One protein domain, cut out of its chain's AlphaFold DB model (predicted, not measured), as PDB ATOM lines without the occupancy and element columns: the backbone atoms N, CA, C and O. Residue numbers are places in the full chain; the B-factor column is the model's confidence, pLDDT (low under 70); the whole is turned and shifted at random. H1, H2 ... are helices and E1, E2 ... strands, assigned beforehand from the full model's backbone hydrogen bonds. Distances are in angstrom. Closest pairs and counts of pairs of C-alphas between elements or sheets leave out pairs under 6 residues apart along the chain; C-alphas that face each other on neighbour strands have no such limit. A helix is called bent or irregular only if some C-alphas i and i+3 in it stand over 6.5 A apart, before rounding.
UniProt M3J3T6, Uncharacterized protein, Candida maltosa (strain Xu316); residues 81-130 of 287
ATOM      1  N   ILE A  81     203.499 214.248 201.043       53.88
ATOM      2  CA  ILE A  81     202.726 215.496 201.193       53.88
ATOM      3  C   ILE A  81     202.801 216.335 199.906       53.88
ATOM      4  O   ILE A  81     201.787 216.832 199.426       53.88
ATOM      5  N   SER A  82     203.983 216.417 199.281       54.78
ATOM      6  CA  SER A  82     204.170 217.150 198.016       54.78
ATOM      7  C   SER A  82     203.670 216.401 196.772       54.78
ATOM      8  O   SER A  82     203.375 217.030 195.758       54.78
ATOM      9  N   ALA A  83     203.564 215.069 196.833       58.50
ATOM     10  CA  ALA A  83     203.015 214.254 195.746       58.50
ATOM     11  C   ALA A  83     201.492 214.421 195.621       58.50
ATOM     12  O   ALA A  83     200.964 214.444 194.509       58.50
ATOM     13  N   ASN A  84     200.809 214.622 196.753       67.56
ATOM     14  CA  ASN A  84     199.363 214.831 196.788       67.56
ATOM     15  C   ASN A  84     198.919 216.200 196.245       67.56
ATOM     16  O   ASN A  84     197.764 216.357 195.875       67.56
ATOM     17  N   LEU A  85     199.826 217.175 196.122       77.56
ATOM     18  CA  LEU A  85     199.499 218.511 195.606       77.56
ATOM     19  C   LEU A  85     199.108 218.501 194.115       77.56
ATOM     20  O   LEU A  85     198.406 219.388 193.642       77.56
ATOM     21  N   TYR A  86     199.586 217.505 193.364       82.50
ATOM     22  CA  TYR A  86     199.392 217.411 191.913       82.50
ATOM     23  C   TYR A  86     198.376 216.343 191.506       82.50
ATOM     24  O   TYR A  86     198.115 216.183 190.312       82.50
ATOM     25  N   THR A  87     197.811 215.611 192.468       88.50
ATOM     26  CA  THR A  87     196.747 214.634 192.229       88.50
ATOM     27  C   THR A  87     195.438 215.142 192.813       88.50
ATOM     28  O   THR A  87     195.386 215.589 193.951       88.50
ATOM     29  N   ASN A  88     194.360 215.031 192.042       86.62
ATOM     30  CA  ASN A  88     193.009 215.294 192.543       86.62
ATOM     31  C   ASN A  88     192.337 214.021 193.077       86.62
ATOM     32  O   ASN A  88     191.169 214.047 193.454       86.62
ATOM     33  N   ASN A  89     193.054 212.897 193.067       88.38
ATOM     34  CA  ASN A  89     192.586 211.627 193.593       88.38
ATOM     35  C   ASN A  89     193.735 210.920 194.337       88.38
ATOM     36  O   ASN A  89     194.670 210.445 193.679       88.38
ATOM     37  N   PRO A  90     193.695 210.856 195.679       86.12
ATOM     38  CA  PRO A  90     194.734 210.198 196.467       86.12
ATOM     39  C   PRO A  90     194.702 208.665 196.347       86.12
ATOM     40  O   PRO A  90     195.696 208.019 196.662       86.12
ATOM     41  N   ASP A  91     193.612 208.077 195.840       88.06
ATOM     42  CA  ASP A  91     193.449 206.620 195.712       88.06
ATOM     43  C   ASP A  91     194.089 206.048 194.436       88.06
ATOM     44  O   ASP A  91     193.991 204.850 194.145       88.06
ATOM     45  N   LEU A  92     194.737 206.891 193.626       91.69
ATOM     46  CA  LEU A  92     195.446 206.423 192.443       91.69
ATOM     47  C   LEU A  92     196.668 205.590 192.845       91.69
ATOM     48  O   LEU A  92     197.438 205.975 193.721       91.69
ATOM     49  N   PRO A  93     196.953 204.490 192.128       91.81
ATOM     50  CA  PRO A  93     198.131 203.677 192.407       91.81
ATOM     51  C   PRO A  93     199.428 204.302 191.848       91.81
ATOM     52  O   PRO A  93     200.464 203.638 191.784       91.81
ATOM     53  N   PHE A  94     199.367 205.554 191.388       92.50
ATOM     54  CA  PHE A  94     200.473 206.336 190.854       92.50
ATOM     55  C   PHE A  94     200.284 207.817 191.189       92.50
ATOM     56  O   PHE A  94     199.165 208.286 191.367       92.50
ATOM     57  N   ASN A  95     201.390 208.558 191.180       91.25
ATOM     58  CA  ASN A  95     201.399 210.002 191.388       91.25
ATOM     59  C   ASN A  95     201.736 210.729 190.086       91.25
ATOM     60  O   ASN A  95     202.545 210.246 189.288       91.25
ATOM     61  N   TYR A  96     201.147 211.907 189.886       92.38
ATOM     62  CA  TYR A  96     201.537 212.793 188.791       92.38
ATOM     63  C   TYR A  96     202.887 213.446 189.087       92.38
ATOM     64  O   TYR A  96     203.192 213.808 190.223       92.38
ATOM     65  N   VAL A  97     203.709 213.601 188.047       90.44
ATOM     66  CA  VAL A  97     204.984 214.322 188.158       90.44
ATOM     67  C   VAL A  97     204.739 215.824 188.319       90.44
ATOM     68  O   VAL A  97     203.735 216.355 187.842       90.44
ATOM     69  N   ARG A  98     205.669 216.524 188.979       87.75
ATOM     70  CA  ARG A  98     205.567 217.976 189.196       87.75
ATOM     71  C   ARG A  98     205.427 218.714 187.862       87.75
ATOM     72  O   ARG A  98     206.120 218.392 186.901       87.75
ATOM     73  N   GLY A  99     204.513 219.683 187.814       88.06
ATOM     74  CA  GLY A  99     204.228 220.480 186.614       88.06
ATOM     75  C   GLY A  99     203.398 219.767 185.537       88.06
ATOM     76  O   GLY A  99     203.058 220.382 184.530       88.06
ATOM     77  N   TYR A 100     203.029 218.495 185.726       92.00
ATOM     78  CA  TYR A 100     202.149 217.798 184.791       92.00
ATOM     79  C   TYR A 100     200.680 218.098 185.088       92.00
ATOM     80  O   TYR A 100     200.198 217.868 186.196       92.00
ATOM     81  N   TYR A 101     199.945 218.533 184.064       93.50
ATOM     82  CA  TYR A 101     198.498 218.700 184.125       93.50
ATOM     83  C   TYR A 101     197.821 218.044 182.923       93.50
ATOM     84  O   TYR A 101     198.019 218.433 181.769       93.50
ATOM     85  N   CYS A 102     196.983 217.046 183.186       95.06
ATOM     86  CA  CYS A 102     196.154 216.428 182.169       95.06
ATOM     87  C   CYS A 102     194.856 217.212 181.991       95.06
ATOM     88  O   CYS A 102     193.964 217.156 182.836       95.06
ATOM     89  N   LYS A 103     194.685 217.847 180.828       94.88
ATOM     90  CA  LYS A 103     193.443 218.558 180.479       94.88
ATOM     91  C   LYS A 103     192.210 217.642 180.430       94.88
ATOM     92  O   LYS A 103     191.103 218.104 180.674       94.88
ATOM     93  N   LYS A 104     192.392 216.345 180.135       95.25
ATOM     94  CA  LYS A 104     191.288 215.385 179.947       95.25
ATOM     95  C   LYS A 104     190.664 214.912 181.261       95.25
ATOM     96  O   LYS A 104     189.455 214.745 181.319       95.25
ATOM     97  N   CYS A 105     191.472 214.666 182.293       95.75
ATOM     98  CA  CYS A 105     190.994 214.165 183.590       95.75
ATOM     99  C   CYS A 105     191.253 215.121 184.755       95.75
ATOM    100  O   CYS A 105     190.928 214.783 185.891       95.75
ATOM    101  N   LYS A 106     191.872 216.281 184.499       94.62
ATOM    102  CA  LYS A 106     192.282 217.255 185.518       94.62
ATOM    103  C   LYS A 106     193.067 216.586 186.651       94.62
ATOM    104  O   LYS A 106     192.752 216.782 187.813       94.62
ATOM    105  N   ASN A 107     194.012 215.704 186.322       94.31
ATOM    106  CA  ASN A 107     194.795 214.912 187.283       94.31
ATOM    107  C   ASN A 107     193.981 214.083 188.301       94.31
ATOM    108  O   ASN A 107     194.499 213.694 189.343       94.31
ATOM    109  N   SER A 108     192.721 213.751 188.016       94.19
ATOM    110  CA  SER A 108     191.974 212.761 188.814       94.19
ATOM    111  C   SER A 108     192.315 211.321 188.425       94.19
ATOM    112  O   SER A 108     192.000 210.382 189.146       94.19
ATOM    113  N   GLY A 109     192.911 211.126 187.241       94.25
ATOM    114  CA  GLY A 109     193.115 209.807 186.640       94.25
ATOM    115  C   GLY A 109     191.869 209.221 185.977       94.25
ATOM    116  O   GLY A 109     191.994 208.210 185.293       94.25
ATOM    117  N   TYR A 110     190.703 209.859 186.070       94.94
ATOM    118  CA  TYR A 110     189.452 209.370 185.489       94.94
ATOM    119  C   TYR A 110     188.836 210.423 184.568       94.94
ATOM    120  O   TYR A 110     188.810 211.609 184.880       94.94
ATOM    121  N   LYS A 111     188.369 210.002 183.390       94.38
ATOM    122  CA  LYS A 111     187.624 210.892 182.484       94.38
ATOM    123  C   LYS A 111     186.174 211.027 182.941       94.38
ATOM    124  O   LYS A 111     185.584 212.093 182.816       94.38
ATOM    125  N   ARG A 112     185.610 209.924 183.443       92.12
ATOM    126  CA  ARG A 112     184.233 209.775 183.930       92.12
ATOM    127  C   ARG A 112     184.210 208.711 185.035       92.12
ATOM    128  O   ARG A 112     185.186 207.964 185.161       92.12
ATOM    129  N   PRO A 113     183.119 208.584 185.810       90.25
ATOM    130  CA  PRO A 113     182.972 207.482 186.755       90.25
ATOM    131  C   PRO A 113     183.211 206.133 186.067       90.25
ATOM    132  O   PRO A 113     182.646 205.870 185.007       90.25
ATOM    133  N   HIS A 114     184.060 205.292 186.661       87.88
ATOM    134  CA  HIS A 114     184.455 203.973 186.138       87.88
ATOM    135  C   HIS A 114     185.237 203.973 184.804       87.88
ATOM    136  O   HIS A 114     185.616 202.906 184.308       87.88
ATOM    137  N   GLU A 115     185.556 205.146 184.247       91.25
ATOM    138  CA  GLU A 115     186.334 205.301 183.019       91.25
ATOM    139  C   GLU A 115     187.672 205.989 183.303       91.25
ATOM    140  O   GLU A 115     187.757 207.199 183.539       91.25
ATOM    141  N   ILE A 116     188.748 205.208 183.247       94.12
ATOM    142  CA  ILE A 116     190.099 205.723 183.451       94.12
ATOM    143  C   ILE A 116     190.547 206.622 182.298       94.12
ATOM    144  O   ILE A 116     190.215 206.428 181.126       94.12
ATOM    145  N   CYS A 117     191.396 207.588 182.617       96.31
ATOM    146  CA  CYS A 117     192.113 208.354 181.617       96.31
ATOM    147  C   CYS A 117     193.281 207.531 181.067       96.31
ATOM    148  O   CYS A 117     194.371 207.571 181.634       96.31
ATOM    149  N   ARG A 118     193.045 206.797 179.969       94.56
ATOM    150  CA  ARG A 118     194.050 205.962 179.278       94.56
ATOM    151  C   ARG A 118     195.417 206.637 179.157       94.56
ATOM    152  O   ARG A 118     196.376 206.100 179.680       94.56
ATOM    153  N   ASP A 119     195.487 207.858 178.629       94.88
ATOM    154  CA  ASP A 119     196.752 208.594 178.467       94.88
ATOM    155  C   ASP A 119     197.563 208.717 179.770       94.88
ATOM    156  O   ASP A 119     198.788 208.606 179.762       94.88
ATOM    157  N   CYS A 120     196.888 208.944 180.901       95.88
ATOM    158  CA  CYS A 120     197.545 209.037 182.205       95.88
ATOM    159  C   CYS A 120     197.891 207.646 182.738       95.88
ATOM    160  O   CYS A 120     199.018 207.403 183.159       95.88
ATOM    161  N   TRP A 121     196.933 206.724 182.699       96.06
ATOM    162  CA  TRP A 121     197.115 205.377 183.225       96.06
ATOM    163  C   TRP A 121     198.191 204.602 182.471       96.06
ATOM    164  O   TRP A 121     199.030 203.981 183.111       96.06
ATOM    165  N   ASP A 122     198.229 204.674 181.144       94.88
ATOM    166  CA  ASP A 122     199.237 204.016 180.313       94.88
ATOM    167  C   ASP A 122     200.631 204.611 180.568       94.88
ATOM    168  O   ASP A 122     201.590 203.868 180.801       94.88
ATOM    169  N   ARG A 123     200.741 205.946 180.639       94.56
ATOM    170  CA  ARG A 123     202.018 206.638 180.870       94.56
ATOM    171  C   ARG A 123     202.597 206.391 182.262       94.56
ATOM    172  O   ARG A 123     203.799 206.168 182.383       94.56
ATOM    173  N   PHE A 124     201.772 206.461 183.304       94.62
ATOM    174  CA  PHE A 124     202.254 206.455 184.689       94.62
ATOM    175  C   PHE A 124     202.143 205.093 185.383       94.62
ATOM    176  O   PHE A 124     202.833 204.882 186.380       94.62
ATOM    177  N   TYR A 125     201.327 204.157 184.878       94.69
ATOM    178  CA  TYR A 125     201.057 202.906 185.594       94.69
ATOM    179  C   TYR A 125     201.006 201.647 184.721       94.69
ATOM    180  O   TYR A 125     201.844 200.762 184.892       94.69
ATOM    181  N   LEU A 126     200.045 201.541 183.800       95.50
ATOM    182  CA  LEU A 126     199.725 200.309 183.067       95.50
ATOM    183  C   LEU A 126     200.880 199.816 182.186       95.50
ATOM    184  O   LEU A 126     201.018 198.609 182.016       95.50
ATOM    185  N   SER A 127     201.744 200.702 181.683       92.25
ATOM    186  CA  SER A 127     202.936 200.300 180.917       92.25
ATOM    187  C   SER A 127     203.913 199.435 181.722       92.25
ATOM    188  O   SER A 127     204.565 198.556 181.164       92.25
ATOM    189  N   LYS A 128     204.007 199.652 183.038       93.00
ATOM    190  CA  LYS A 128     204.971 198.964 183.916       93.00
ATOM    191  C   LYS A 128     204.306 197.936 184.831       93.00
ATOM    192  O   LYS A 128     204.920 196.925 185.177       93.00
ATOM    193  N   ASN A 129     203.050 198.177 185.199       94.31
ATOM    194  CA  ASN A 129     202.338 197.460 186.250       94.31
ATOM    195  C   ASN A 129     201.031 196.833 185.747       94.31
ATOM    196  O   ASN A 129     200.393 197.311 184.813       94.31
ATOM    197  N   ALA A 130     200.606 195.759 186.413       93.38
ATOM    198  CA  ALA A 130     199.309 195.135 186.180       93.38
ATOM    199  C   ALA A 130     198.285 195.633 187.207       93.38
ATOM    200  O   ALA A 130     198.424 195.367 188.406       93.38
TER     201      ALA A 130
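This is residues 81 to 130 of the 287 residues of an uncharacterized protein of Candida maltosa (strain Xu316) (UniProt M3J3T6). There is little regular structure: a long winding loop, residues 87 to 109, runs between short helix H1 at one end and helix H2 with the small strand E1 at the other. E1 folds back antiparallel on residues 115 to 116. The 50 printed residues, ordered H1, E1, H2, are mostly helix by class, with 18 in named elements; the whole is compact, radius of gyration of the C-alphas 10.1 A, rounded, 25 by 23 by 18 A.

H2, residues 118 to 126, and E1, residues 110 to 112, are only just apart, their closest C-alphas 8.4 A from each other. E1 pairs with no named strand. H1, residues 81 to 86, is apart from both. O i to N i+4 pairs within hydrogen-bond range number 4 of 5 in H2 and 0 of 2 in H1, where O i to N i+3 gives 0 of 3.

H2 spans 8.9 A to C-alpha 126 at (199.725, 200.309, 183.067); it is irregular, C-alphas 123 and 126 being 7.1 A apart. E1 spans 5.5 A. H1 spans 10.0 A from C-alpha 81 at (202.726, 215.496, 201.193).

The C-alphas of Ser 82 and His 114, the two farthest apart, are 26.5 A apart. The printed part has no cut. The link H1 to E1 is long. Residues 81 to 84 have pLDDT under 70.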